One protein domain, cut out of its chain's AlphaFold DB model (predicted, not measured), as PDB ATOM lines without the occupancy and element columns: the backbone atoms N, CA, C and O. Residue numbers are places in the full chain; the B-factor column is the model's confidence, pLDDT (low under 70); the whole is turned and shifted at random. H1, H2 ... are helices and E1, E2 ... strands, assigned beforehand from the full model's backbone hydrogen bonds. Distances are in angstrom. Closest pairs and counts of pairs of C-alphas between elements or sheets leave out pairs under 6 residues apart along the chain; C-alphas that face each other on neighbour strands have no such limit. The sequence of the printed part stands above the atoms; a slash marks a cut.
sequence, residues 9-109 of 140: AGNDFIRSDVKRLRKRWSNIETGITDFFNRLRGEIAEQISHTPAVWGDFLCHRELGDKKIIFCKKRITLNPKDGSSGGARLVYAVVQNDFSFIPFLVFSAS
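What this domain is: This is residues 9 to 109 of the 140 residues of an uncharacterized protein of Candidatus Lloydbacteria bacterium RIFCSPHIGHO2_02_FULL_51_22 (UniProt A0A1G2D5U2). A strongly twisted, curled four-stranded sheet has helices over one face, making two layers: long H2 slants over E3, and short H1 is over edge strand E4. The printed part has 101 residues with H1, H2, E1, E2, E3 and E4 in chain order; the sheet, in that order, is an antiparallel meander, each strand pairing with the one before. It is mixed in class and compact, radius of gyration of the C-alphas 13.6 A, spanning 40 by 28 by 19 A.

How they stand to each other: H1, residues 15 to 21, is over E4, residues 99 to 107; the closest C-alphas, Asp 17 and Val 105, are 5.6 A apart. H2, residues 28 to 44, is over E3, residues 87 to 94, at a height over the sheet of 7.0 A; its closest C-alpha pair with E3, Ile 32 and Leu 89, is 8.0 A apart. Look for three hairpins within hydrogen-bond range: E1, residues 56 to 63, with E2, residues 66 to 75, at N 58 and O 70, 2.9 A; E2 with E3 at N 71 and O 91, 2.9 A; E3 with E4 at N 92 and O 101, 2.8 A. Every O i to N i+4 pair in H1 and H2 is within range.

Where its parts are: Find C-alpha 15 at (186.586, 219.572, 157.514), where H1 begins; H2 then runs 24.4 A, E2 26.3 A, and E4 24.0 A to C-alpha 107 at (182.062, 232.437, 162.644).

The domain as a whole: The printed part has no cut; the H2 to E1 and E2 to E3 links are long. pLDDT is under 70 at residues 9 to 10, 46 to 52 and 82 to 83.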
ATOM      1  N   ALA A   9     190.270 223.771 152.222       52.78
ATOM      2  CA  ALA A   9     188.993 223.545 152.894       52.78
ATOM      3  C   ALA A   9     188.684 222.062 153.202       52.78
ATOM      4  O   ALA A   9     187.867 221.779 154.075       52.78
ATOM      5  N   GLY A  10     189.328 221.122 152.502       54.97
ATOM      6  CA  GLY A  10     189.198 219.677 152.705       54.97
ATOM      7  C   GLY A  10     190.249 219.074 153.637       54.97
ATOM      8  O   GLY A  10     190.287 217.855 153.766       54.97
ATOM      9  N   ASN A  11     191.094 219.897 154.265       75.38
ATOM     10  CA  ASN A  11     192.059 219.437 155.257       75.38
ATOM     11  C   ASN A  11     191.334 218.870 156.494       75.38
ATOM     12  O   ASN A  11     190.359 219.461 156.976       75.38
ATOM     13  N   ASP A  12     191.831 217.749 157.019       81.62
ATOM     14  CA  ASP A  12     191.230 217.030 158.147       81.62
ATOM     15  C   ASP A  12     191.038 217.904 159.392       81.62
ATOM     16  O   ASP A  12     190.050 217.741 160.110       81.62
ATOM     17  N   PHE A  13     191.894 218.910 159.603       85.75
ATOM     18  CA  PHE A  13     191.772 219.826 160.735       85.75
ATOM     19  C   PHE A  13     190.501 220.670 160.720       85.75
ATOM     20  O   PHE A  13     190.003 221.008 161.795       85.75
ATOM     21  N   ILE A  14     189.995 221.051 159.544       91.06
ATOM     22  CA  ILE A  14     188.882 222.007 159.424       91.06
ATOM     23  C   ILE A  14     187.663 221.450 158.697       91.06
ATOM     24  O   ILE A  14     186.662 222.150 158.558       91.06
ATOM     25  N   ARG A  15     187.691 220.189 158.260       90.12
ATOM     26  CA  ARG A  15     186.586 219.572 157.514       90.12
ATOM     27  C   ARG A  15     185.248 219.644 158.259       90.12
ATOM     28  O   ARG A  15     184.214 219.956 157.663       90.12
ATOM     29  N   SER A  16     185.250 219.370 159.565       89.50
ATOM     30  CA  SER A  16     184.056 219.459 160.416       89.50
ATOM     31  C   SER A  16     183.583 220.906 160.595       89.50
ATOM     32  O   SER A  16     182.384 221.175 160.490       89.50
ATOM     33  N   ASP A  17     184.519 221.837 160.789       92.88
ATOM     34  CA  ASP A  17     184.260 223.273 160.905       92.88
ATOM     35  C   ASP A  17     183.586 223.813 159.641       92.88
ATOM     36  O   ASP A  17     182.532 224.447 159.706       92.88
ATOM     37  N   VAL A  18     184.150 223.494 158.477       92.69
ATOM     38  CA  VAL A  18     183.621 223.865 157.164       92.69
ATOM     39  C   VAL A  18     182.222 223.291 156.969       92.69
ATOM     40  O   VAL A  18     181.295 224.044 156.669       92.69
ATOM     41  N   LYS A  19     182.022 221.986 157.208       91.81
ATOM     42  CA  LYS A  19     180.701 221.342 157.084       91.81
ATOM     43  C   LYS A  19     179.647 222.037 157.950       91.81
ATOM     44  O   LYS A  19     178.518 222.246 157.505       91.81
ATOM     45  N   ARG A  20     180.011 222.404 159.179       92.69
ATOM     46  CA  ARG A  20     179.140 223.128 160.112       92.69
ATOM     47  C   ARG A  20     178.812 224.532 159.600       92.69
ATOM     48  O   ARG A  20     177.646 224.923 159.618       92.69
ATOM     49  N   LEU A  21     179.812 225.268 159.116       92.62
ATOM     50  CA  LEU A  21     179.664 226.648 158.644       92.62
ATOM     51  C   LEU A  21     178.978 226.765 157.277       92.62
ATOM     52  O   LEU A  21     178.343 227.790 157.026       92.62
ATOM     53  N   ARG A  22     179.009 225.725 156.429       92.12
ATOM     54  CA  ARG A  22     178.294 225.701 155.133       92.12
ATOM     55  C   ARG A  22     176.793 225.946 155.258       92.12
ATOM     56  O   ARG A  22     176.198 226.503 154.346       92.12
ATOM     57  N   LYS A  23     176.196 225.593 156.403       88.06
ATOM     58  CA  LYS A  23     174.786 225.888 156.710       88.06
ATOM     59  C   LYS A  23     174.487 227.389 156.760       88.06
ATOM     60  O   LYS A  23     173.351 227.787 156.546       88.06
ATOM     61  N   ARG A  24     175.496 228.206 157.074       88.75
ATOM     62  CA  ARG A  24     175.397 229.667 157.156       88.75
ATOM     63  C   ARG A  24     175.956 230.354 155.915       88.75
ATOM     64  O   ARG A  24     175.397 231.349 155.472       88.75
ATOM     65  N   TRP A  25     177.051 229.830 155.373       90.69
ATOM     66  CA  TRP A  25     177.732 230.380 154.205       90.69
ATOM     67  C   TRP A  25     178.059 229.265 153.220       90.69
ATOM     68  O   TRP A  25     179.028 228.528 153.403       90.69
ATOM     69  N   SER A  26     177.274 229.160 152.150       89.94
ATOM     70  CA  SER A  26     177.478 228.147 151.107       89.94
ATOM     71  C   SER A  26     178.847 228.261 150.418       89.94
ATOM     72  O   SER A  26     179.370 227.254 149.947       89.94
ATOM     73  N   ASN A  27     179.450 229.455 150.423       89.62
ATOM     74  CA  ASN A  27     180.722 229.791 149.779       89.62
ATOM     75  C   ASN A  27     181.952 229.772 150.715       89.62
ATOM     76  O   ASN A  27     183.015 230.249 150.320       89.62
ATOM     77  N   ILE A  28     181.845 229.240 151.940       92.06
ATOM     78  CA  ILE A  28     182.961 229.207 152.911       92.06
ATOM     79  C   ILE A  28     184.230 228.542 152.351       92.06
ATOM     80  O   ILE A  28     185.332 229.038 152.569       92.06
ATOM     81  N   GLU A  29     184.085 227.448 151.598       91.88
ATOM     82  CA  GLU A  29     185.211 226.703 151.015       91.88
ATOM     83  C   GLU A  29     185.964 227.538 149.974       91.88
ATOM     84  O   GLU A  29     187.197 227.602 149.991       91.88
ATOM     85  N   THR A  30     185.215 228.225 149.110       89.81
ATOM     86  CA  THR A  30     185.756 229.169 148.131       89.81
ATOM     87  C   THR A  30     186.471 230.312 148.842       89.81
ATOM     88  O   THR A  30     187.629 230.574 148.544       89.81
ATOM     89  N   GLY A  31     185.858 230.901 149.875       90.81
ATOM     90  CA  GLY A  31     186.473 231.985 150.645       90.81
ATOM     91  C   GLY A  31     187.797 231.600 151.321       90.81
ATOM     92  O   GLY A  31     188.738 232.391 151.313       90.81
ATOM     93  N   ILE A  32     187.900 230.382 151.870       91.88
ATOM     94  CA  ILE A  32     189.160 229.847 152.426       91.88
ATOM     95  C   ILE A  32     190.211 229.679 151.322       91.88
ATOM     96  O   ILE A  32     191.377 230.026 151.510       91.88
ATOM     97  N   THR A  33     189.807 229.155 150.166       90.56
ATOM     98  CA  THR A  33     190.714 228.922 149.034       90.56
ATOM     99  C   THR A  33     191.243 230.241 148.464       90.56
ATOM    100  O   THR A  33     192.453 230.408 148.312       90.56
ATOM    101  N   ASP A  34     190.361 231.212 148.234       89.75
ATOM    102  CA  ASP A  34     190.708 232.544 147.725       89.75
ATOM    103  C   ASP A  34     191.581 233.326 148.708       89.75
ATOM    104  O   ASP A  34     192.450 234.102 148.308       89.75
ATOM    105  N   PHE A  35     191.367 233.127 150.010       91.06
ATOM    106  CA  PHE A  35     192.238 233.669 151.044       91.06
ATOM    107  C   PHE A  35     193.680 233.166 150.888       91.06
ATOM    108  O   PHE A  35     194.597 233.980 150.793       91.06
ATOM    109  N   PHE A  36     193.891 231.848 150.813       89.69
ATOM    110  CA  PHE A  36     195.242 231.291 150.697       89.69
ATOM    111  C   PHE A  36     195.908 231.601 149.354       89.69
ATOM    112  O   PHE A  36     197.118 231.814 149.317       89.69
ATOM    113  N   ASN A  37     195.139 231.673 148.264       88.56
ATOM    114  CA  ASN A  37     195.670 232.077 146.961       88.56
ATOM    115  C   ASN A  37     196.193 233.520 146.985       88.56
ATOM    116  O   ASN A  37     197.308 233.760 146.528       88.56
ATOM    117  N   ARG A  38     195.435 234.459 147.571       87.19
ATOM    118  CA  ARG A  38     195.887 235.850 147.745       87.19
ATOM    119  C   ARG A  38     197.111 235.945 148.639       87.19
ATOM    120  O   ARG A  38     198.085 236.571 148.249       87.19
ATOM    121  N   LEU A  39     197.095 235.261 149.782       86.44
ATOM    122  CA  LEU A  39     198.229 235.253 150.705       86.44
ATOM    123  C   LEU A  39     199.509 234.727 150.038       86.44
ATOM    124  O   LEU A  39     200.588 235.267 150.258       86.44
ATOM    125  N   ARG A  40     199.403 233.689 149.197       84.50
ATOM    126  CA  ARG A  40     200.545 233.205 148.414       84.50
ATOM    127  C   ARG A  40     201.038 234.260 147.423       84.50
ATOM    128  O   ARG A  40     202.247 234.417 147.306       84.50
ATOM    129  N   GLY A  41     200.129 234.953 146.734       82.88
ATOM    130  CA  GLY A  41     200.468 236.065 145.842       82.88
ATOM    131  C   GLY A  41     201.232 237.172 146.571       82.88
ATOM    132  O   GLY A  41     202.334 237.511 146.162       82.88
ATOM    133  N   GLU A  42     200.717 237.629 147.717       83.00
ATOM    134  CA  GLU A  42     201.349 238.664 148.555       83.00
ATOM    135  C   GLU A  42     202.779 238.285 148.989       83.00
ATOM    136  O   GLU A  42     203.675 239.130 149.009       83.00
ATOM    137  N   ILE A  43     203.017 237.009 149.317       78.81
ATOM    138  CA  ILE A  43     204.359 236.514 149.659       78.81
ATOM    139  C   ILE A  43     205.256 236.411 148.419       78.81
ATOM    140  O   ILE A  43     206.433 236.758 148.498       78.81
ATOM    141  N   ALA A  44     204.728 235.921 147.294       76.94
ATOM    142  CA  ALA A  44     205.486 235.758 146.052       76.94
ATOM    143  C   ALA A  44     205.938 237.106 145.471       76.94
ATOM    144  O   ALA A  44     207.051 237.211 144.964       76.94
ATOM    145  N   GLU A  45     205.111 238.141 145.615       71.69
ATOM    146  CA  GLU A  45     205.420 239.521 145.225       71.69
ATOM    147  C   GLU A  45     206.401 240.216 146.194       71.69
ATOM    148  O   GLU A  45     206.668 241.405 146.053       71.69
ATOM    149  N   GLN A  46     206.953 239.487 147.178       65.06
ATOM    150  CA  GLN A  46     207.884 239.978 148.207       65.06
ATOM    151  C   GLN A  46     207.371 241.200 148.986       65.06
ATOM    152  O   GLN A  46     208.155 241.893 149.634       65.06
ATOM    153  N   ILE A  47     206.053 241.442 148.984       59.12
ATOM    154  CA  ILE A  47     205.454 242.635 149.597       59.12
ATOM    155  C   ILE A  47     205.813 242.707 151.085       59.12
ATOM    156  O   ILE A  47     206.026 243.804 151.593       59.12
ATOM    157  N   SER A  48     205.941 241.559 151.772       55.03
ATOM    158  CA  SER A  48     206.704 241.419 153.021       55.03
ATOM    159  C   SER A  48     206.662 239.975 153.561       55.03
ATOM    160  O   SER A  48     205.600 239.361 153.652       55.03
ATOM    161  N   HIS A  49     207.807 239.439 154.008       63.53
ATOM    162  CA  HIS A  49     207.888 238.179 154.779       63.53
ATOM    163  C   HIS A  49     207.675 238.386 156.288       63.53
ATOM    164  O   HIS A  49     208.069 237.547 157.102       63.53
ATOM    165  N   THR A  50     207.095 239.516 156.692       65.38
ATOM    166  CA  THR A  50     206.836 239.776 158.108       65.38
ATOM    167  C   THR A  50     205.559 239.067 158.565       65.38
ATOM    168  O   THR A  50     204.585 238.984 157.809       65.38
ATOM    169  N   PRO A  51     205.500 238.619 159.833       62.69
ATOM    170  CA  PRO A  51     204.300 238.014 160.407       62.69
ATOM    171  C   PRO A  51     203.032 238.870 160.277       62.69
ATOM    172  O   PRO A  51     201.936 238.321 160.257       62.69
ATOM    173  N   ALA A  52     203.172 240.195 160.141       64.44
ATOM    174  CA  ALA A  52     202.055 241.123 159.980       64.44
ATOM    175  C   ALA A  52     201.232 240.862 158.703       64.44
ATOM    176  O   ALA A  52     200.004 240.950 158.737       64.44
ATOM    177  N   VAL A  53     201.875 240.470 157.593       70.06
ATOM    178  CA  VAL A  53     201.168 240.109 156.345       70.06
ATOM    179  C   VAL A  53     200.316 238.859 156.554       70.06
ATOM    180  O   VAL A  53     199.174 238.764 156.088       70.06
ATOM    181  N   TRP A  54     200.818 237.924 157.355       79.88
ATOM    182  CA  TRP A  54     200.141 236.671 157.670       79.88
ATOM    183  C   TRP A  54     198.988 236.840 158.676       79.88
ATOM    184  O   TRP A  54     198.322 235.870 159.008       79.88
ATOM    185  N   GLY A  55     198.690 238.052 159.147       84.69
ATOM    186  CA  GLY A  55     197.570 238.323 160.052       84.69
ATOM    187  C   GLY A  55     197.956 238.390 161.527       84.69
ATOM    188  O   GLY A  55     199.108 238.623 161.877       84.69
ATOM    189  N   ASP A  56     196.964 238.210 162.402       89.62
ATOM    190  CA  ASP A  56     197.154 238.331 163.846       89.62
ATOM    191  C   ASP A  56     197.992 237.150 164.347       89.62
ATOM    192  O   ASP A  56     197.511 236.012 164.389       89.62
ATOM    193  N   PHE A  57     199.234 237.408 164.754       91.19
ATOM    194  CA  PHE A  57     200.091 236.393 165.360       91.19
ATOM    195  C   PHE A  57     199.450 235.817 166.631       91.19
ATOM    196  O   PHE A  57     198.997 236.555 167.509       91.19
ATOM    197  N   LEU A  58     199.434 234.488 166.739       91.69
ATOM    198  CA  LEU A  58     198.988 233.780 167.938       91.69
ATOM    199  C   LEU A  58     200.180 233.225 168.717       91.69
ATOM    200  O   LEU A  58     200.367 233.553 169.888       91.69
ATOM    201  N   CYS A  59     200.965 232.361 168.077       91.69
ATOM    202  CA  CYS A  59     202.156 231.740 168.645       91.69
ATOM    203  C   CYS A  59     203.053 231.176 167.538       91.69
ATOM    204  O   CYS A  59     202.654 231.084 166.377       91.69
ATOM    205  N   HIS A  60     204.257 230.751 167.908       91.44
ATOM    206  CA  HIS A  60     205.072 229.869 167.081       91.44
ATOM    207  C   HIS A  60     205.378 228.565 167.823       91.44
ATOM    208  O   HIS A  60     205.270 228.485 169.054       91.44
ATOM    209  N   ARG A  61     205.752 227.546 167.055       88.88
ATOM    210  CA  ARG A  61     206.259 226.260 167.528       88.88
ATOM    211  C   ARG A  61     207.447 225.858 166.667       88.88
ATOM    212  O   ARG A  61     207.467 226.139 165.470       88.88
ATOM    213  N   GLU A  62     208.404 225.197 167.291       88.31
ATOM    214  CA  GLU A  62     209.528 224.572 166.607       88.31
ATOM    215  C   GLU A  62     209.247 223.076 166.510       88.31
ATOM    216  O   GLU A  62     208.845 222.446 167.490       88.31
ATOM    217  N   LEU A  63     209.394 222.527 165.309       81.38
ATOM    218  CA  LEU A  63     209.265 221.102 165.040       81.38
ATOM    219  C   LEU A  63     210.501 220.666 164.254       81.38
ATOM    220  O   LEU A  63     210.542 220.790 163.030       81.38
ATOM    221  N   GLY A  64     211.524 220.211 164.979       82.81
ATOM    222  CA  GLY A  64     212.847 219.982 164.405       82.81
ATOM    223  C   GLY A  64     213.455 221.290 163.897       82.81
ATOM    224  O   GLY A  64     213.549 222.264 164.637       82.81
ATOM    225  N   ASP A  65     213.824 221.316 162.621       83.88
ATOM    226  CA  ASP A  65     214.359 222.480 161.902       83.88
ATOM    227  C   ASP A  65     213.268 223.425 161.362       83.88
ATOM    228  O   ASP A  65     213.563 224.485 160.799       83.88
ATOM    229  N   LYS A  66     211.989 223.056 161.513       81.50
ATOM    230  CA  LYS A  66     210.864 223.830 160.989       81.50
ATOM    231  C   LYS A  66     210.308 224.776 162.039       81.50
ATOM    232  O   LYS A  66     209.851 224.362 163.105       81.50
ATOM    233  N   LYS A  67     210.221 226.056 161.673       87.62
ATOM    234  CA  LYS A  67     209.455 227.056 162.419       87.62
ATOM    235  C   LYS A  67     208.035 227.147 161.872       87.62
ATOM    236  O   LYS A  67     207.821 227.490 160.706       87.62
ATOM    237  N   ILE A  68     207.065 226.838 162.726       89.75
ATOM    238  CA  ILE A  68     205.638 226.878 162.410       89.75
ATOM    239  C   ILE A  68     205.019 228.067 163.136       89.75
ATOM    240  O   ILE A  68     205.087 228.168 164.361       89.75
ATOM    241  N   ILE A  69     204.409 228.973 162.383       91.00
ATOM    242  CA  ILE A  69     203.830 230.211 162.902       91.00
ATOM    243  C   ILE A  69     202.318 230.138 162.753       91.00
ATOM    244  O   ILE A  69     201.806 229.936 161.657       91.00
ATOM    245  N   PHE A  70     201.599 230.291 163.860       92.50
ATOM    246  CA  PHE A  70     200.146 230.261 163.884       92.50
ATOM    247  C   PHE A  70     199.599 231.679 163.868       92.50
ATOM    248  O   PHE A  70     199.913 232.493 164.740       92.50
ATOM    249  N   CYS A  71     198.735 231.940 162.897       93.38
ATOM    250  CA  CYS A  71     198.095 233.227 162.703       93.38
ATOM    251  C   CYS A  71     196.577 233.078 162.708       93.38
ATOM    252  O   CYS A  71     196.026 232.019 162.392       93.38
ATOM    253  N   LYS A  72     195.893 234.169 163.034       93.06
ATOM    254  CA  LYS A  72     194.452 234.322 162.877       93.06
ATOM    255  C   LYS A  72     194.183 235.444 161.886       93.06
ATOM    256  O   LYS A  72     194.700 236.546 162.028       93.06
ATOM    257  N   LYS A  73     193.311 235.203 160.911       91.88
ATOM    258  CA  LYS A  73     192.852 236.249 159.992       91.88
ATOM    259  C   LYS A  73     191.361 236.112 159.729       91.88
ATOM    260  O   LYS A  73     190.752 235.054 159.913       91.88
ATOM    261  N   ARG A  74     190.746 237.222 159.345       90.88
ATOM    262  CA  ARG A  74     189.356 237.243 158.901       90.88
ATOM    263  C   ARG A  74     189.276 236.741 157.462       90.88
ATOM    264  O   ARG A  74     190.052 237.181 156.618       90.88
ATOM    265  N   ILE A  75     188.292 235.891 157.185       89.12
ATOM    266  CA  ILE A  75     187.883 235.563 155.819       89.12
ATOM    267  C   ILE A  75     186.638 236.382 155.492       89.12
ATOM    268  O   ILE A  75     185.601 236.262 156.153       89.12
ATOM    269  N   THR A  76     186.745 237.211 154.457       82.31
ATOM    270  CA  THR A  76     185.608 237.933 153.882       82.31
ATOM    271  C   THR A  76     184.826 236.981 152.983       82.31
ATOM    272  O   THR A  76     185.348 236.539 151.965       82.31
ATOM    273  N   LEU A  77     183.592 236.653 153.375       84.56
ATOM    274  CA  LEU A  77     182.696 235.767 152.616       84.56
ATOM    275  C   LEU A  77     181.625 236.549 151.858       84.56
ATOM    276  O   LEU A  77     181.149 236.090 150.823       84.56
ATOM    277  N   ASN A  78     181.273 237.735 152.353       78.94
ATOM    278  CA  ASN A  78     180.441 238.707 151.668       78.94
ATOM    279  C   ASN A  78     181.088 240.101 151.794       78.94
ATOM    280  O   ASN A  78     181.508 240.465 152.895       78.94
ATOM    281  N   PRO A  79     181.153 240.910 150.720       72.69
ATOM    282  CA  PRO A  79     181.630 242.293 150.793       72.69
ATOM    283  C   PRO A  79     180.894 243.159 151.825       72.69
ATOM    284  O   PRO A  79     181.471 244.101 152.356       72.69
ATOM    285  N   LYS A  80     179.631 242.828 152.131       77.44
ATOM    286  CA  LYS A  80     178.810 243.538 153.126       77.44
ATOM    287  C   LYS A  80     179.096 243.128 154.571       77.44
ATOM    288  O   LYS A  80     178.560 243.744 155.491       77.44
ATOM    289  N   ASP A  81     179.896 242.086 154.797       74.25
ATOM    290  CA  ASP A  81     180.235 241.680 156.154       74.25
ATOM    291  C   ASP A  81     181.062 242.796 156.820       74.25
ATOM    292  O   ASP A  81     182.158 243.140 156.369       74.25
ATOM    293  N   GLY A  82     180.568 243.344 157.930       69.19
ATOM    294  CA  GLY A  82     181.339 244.240 158.795       69.19
ATOM    295  C   GLY A  82     182.440 243.502 159.568       69.19
ATOM    296  O   GLY A  82     182.608 242.289 159.444       69.19
ATOM    297  N   SER A  83     183.184 244.209 160.419       69.12
ATOM    298  CA  SER A  83     184.236 243.615 161.267       69.12
ATOM    299  C   SER A  83     183.719 242.493 162.181       69.12
ATOM    300  O   SER A  83     184.430 241.517 162.423       69.12
ATOM    301  N   SER A  84     182.465 242.575 162.623       74.25
ATOM    302  CA  SER A  84     181.744 241.560 163.404       74.25
ATOM    303  C   SER A  84     181.137 240.423 162.564       74.25
ATOM    304  O   SER A  84     180.555 239.492 163.119       74.25
ATOM    305  N   GLY A  85     181.274 240.480 161.235       79.81
ATOM    306  CA  GLY A  85     180.764 239.497 160.280       79.81
ATOM    307  C   GLY A  85     181.837 238.564 159.705       79.81
ATOM    308  O   GLY A  85     183.044 238.703 159.950       79.81
ATOM    309  N   GLY A  86     181.377 237.602 158.903       88.25
ATOM    310  CA  GLY A  86     182.213 236.611 158.221       88.25
ATOM    311  C   GLY A  86     182.808 235.532 159.133       88.25
ATOM    312  O   GLY A  86     182.365 235.315 160.266       88.25
ATOM    313  N   ALA A  87     183.828 234.845 158.620       93.00
ATOM    314  CA  ALA A  87     184.534 233.783 159.331       93.00
ATOM    315  C   ALA A  87     185.910 234.242 159.836       93.00
ATOM    316  O   ALA A  87     186.507 235.211 159.355       93.00
ATOM    317  N   ARG A  88     186.411 233.530 160.837       93.81
ATOM    318  CA  ARG A  88     187.770 233.599 161.361       93.81
ATOM    319  C   ARG A  88     188.471 232.306 161.005       93.81
ATOM    320  O   ARG A  88     187.921 231.227 161.223       93.81
ATOM    321  N   LEU A  89     189.675 232.442 160.478       94.62
ATOM    322  CA  LEU A  89     190.561 231.341 160.156       94.62
ATOM    323  C   LEU A  89     191.775 231.423 161.062       94.62
ATOM    324  O   LEU A  89     192.466 232.441 161.068       94.62
ATOM    325  N   VAL A  90     192.040 230.344 161.786       95.25
ATOM    326  CA  VAL A  90     193.355 230.086 162.363       95.25
ATOM    327  C   VAL A  90     194.077 229.125 161.440       95.25
ATOM    328  O   VAL A  90     193.511 228.105 161.035       95.25
ATOM    329  N   TYR A  91     195.317 229.446 161.102       94.25
ATOM    330  CA  TYR A  91     196.135 228.642 160.209       94.25
ATOM    331  C   TYR A  91     197.606 228.723 160.602       94.25
ATOM    332  O   TYR A  91     198.042 229.671 161.254       94.25
ATOM    333  N   ALA A  92     198.354 227.704 160.207       91.38
ATOM    334  CA  ALA A  92     199.789 227.618 160.357       91.38
ATOM    335  C   ALA A  92     200.490 228.021 159.055       91.38
ATOM    336  O   ALA A  92     200.021 227.699 157.960       91.38
ATOM    337  N   VAL A  93     201.629 228.685 159.203       89.50
ATOM    338  CA  VAL A  93     202.612 228.976 158.163       89.50
ATOM    339  C   VAL A  93     203.880 228.210 158.522       89.50
ATOM    340  O   VAL A  93     204.468 228.448 159.576       89.50
ATOM    341  N   VAL A  94     204.301 227.284 157.666       87.44
ATOM    342  CA  VAL A  94     205.601 226.613 157.788       87.44
ATOM    343  C   VAL A  94     206.626 227.486 157.076       87.44
ATOM    344  O   VAL A  94     206.580 227.593 155.852       87.44
ATOM    345  N   GLN A  95     207.508 228.141 157.833       77.69
ATOM    346  CA  GLN A  95     208.328 229.247 157.326       77.69
ATOM    347  C   GLN A  95     209.291 228.824 156.206       77.69
ATOM    348  O   GLN A  95     209.400 229.538 155.216       77.69
ATOM    349  N   ASN A  96     209.934 227.661 156.331       74.75
ATOM    350  CA  ASN A  96     210.942 227.200 155.365       74.75
ATOM    351  C   ASN A  96     210.325 226.861 153.996       74.75
ATOM    352  O   ASN A  96     210.948 227.083 152.964       74.75
ATOM    353  N   ASP A  97     209.077 226.382 153.993       76.94
ATOM    354  CA  ASP A  97     208.405 225.853 152.800       76.94
ATOM    355  C   ASP A  97     207.264 226.771 152.309       76.94
ATOM    356  O   ASP A  97     206.522 226.402 151.398       76.94
ATOM    357  N   PHE A  98     207.040 227.909 152.984       76.31
ATOM    358  CA  PHE A  98     205.859 228.785 152.857       76.31
ATOM    359  C   PHE A  98     204.538 228.021 152.671       76.31
ATOM    360  O   PHE A  98     203.649 228.398 151.903       76.31
ATOM    361  N   SER A  99     204.417 226.905 153.389       83.88
ATOM    362  CA  SER A  99     203.256 226.029 153.318       83.88
ATOM    363  C   SER A  99     202.206 226.473 154.324       83.88
ATOM    364  O   SER A  99     202.512 226.732 155.487       83.88
ATOM    365  N   PHE A 100     200.955 226.541 153.873       87.38
ATOM    366  CA  PHE A 100     199.829 226.973 154.692       87.38
ATOM    367  C   PHE A 100     198.947 225.800 155.077       87.38
ATOM    368  O   PHE A 100     198.542 225.014 154.218       87.38
ATOM    369  N   ILE A 101     198.605 225.711 156.357       89.31
ATOM    370  CA  ILE A 101     197.758 224.642 156.880       89.31
ATOM    371  C   ILE A 101     196.629 225.286 157.680       89.31
ATOM    372  O   ILE A 101     196.895 225.900 158.709       89.31
ATOM    373  N   PRO A 102     195.366 225.197 157.246       92.31
ATOM    374  CA  PRO A 102     194.257 225.668 158.056       92.31
ATOM    375  C   PRO A 102     194.079 224.764 159.277       92.31
ATOM    376  O   PRO A 102     194.116 223.544 159.161       92.31
ATOM    377  N   PHE A 103     193.870 225.371 160.444       92.38
ATOM    378  CA  PHE A 103     193.783 224.669 161.726       92.38
ATOM    379  C   PHE A 103     192.413 224.784 162.383       92.38
ATOM    380  O   PHE A 103     191.993 223.864 163.074       92.38
ATOM    381  N   LEU A 104     191.704 225.898 162.213       94.81
ATOM    382  CA  LEU A 104     190.382 226.102 162.807       94.81
ATOM    383  C   LEU A 104     189.613 227.144 162.000       94.81
ATOM    384  O   LEU A 104     190.175 228.184 161.644       94.81
ATOM    385  N   VAL A 105     188.318 226.904 161.780       94.88
ATOM    386  CA  VAL A 105     187.410 227.910 161.211       94.88
ATOM    387  C   VAL A 105     186.186 228.086 162.103       94.88
ATOM    388  O   VAL A 105     185.543 227.124 162.518       94.88
ATOM    389  N   PHE A 106     185.832 229.333 162.390       94.62
ATOM    390  CA  PHE A 106     184.633 229.660 163.160       94.62
ATOM    391  C   PHE A 106     184.020 230.972 162.679       94.62
ATOM    392  O   PHE A 106     184.679 231.795 162.048       94.62
ATOM    393  N   SER A 107     182.734 231.174 162.935       92.31
ATOM    394  CA  SER A 107     182.062 232.437 162.644       92.31
ATOM    395  C   SER A 107     182.547 233.532 163.594       92.31
ATOM    396  O   SER A 107     182.774 233.280 164.772       92.31
ATOM    397  N   ALA A 108     182.614 234.779 163.126       90.56
ATOM    398  CA  ALA A 108     182.865 235.934 163.986       90.56
ATOM    399  C   ALA A 108     181.889 236.023 165.177       90.56
ATOM    400  O   ALA A 108     182.289 236.388 166.275       90.56
ATOM    401  N   SER A 109     180.628 235.608 164.995       89.06
ATOM    402  CA  SER A 109     179.637 235.562 166.086       89.06
ATOM    403  C   SER A 109     179.910 234.478 167.136       89.06
ATOM    404  O   SER A 109     179.294 234.487 168.195       89.06
TER     405      SER A 109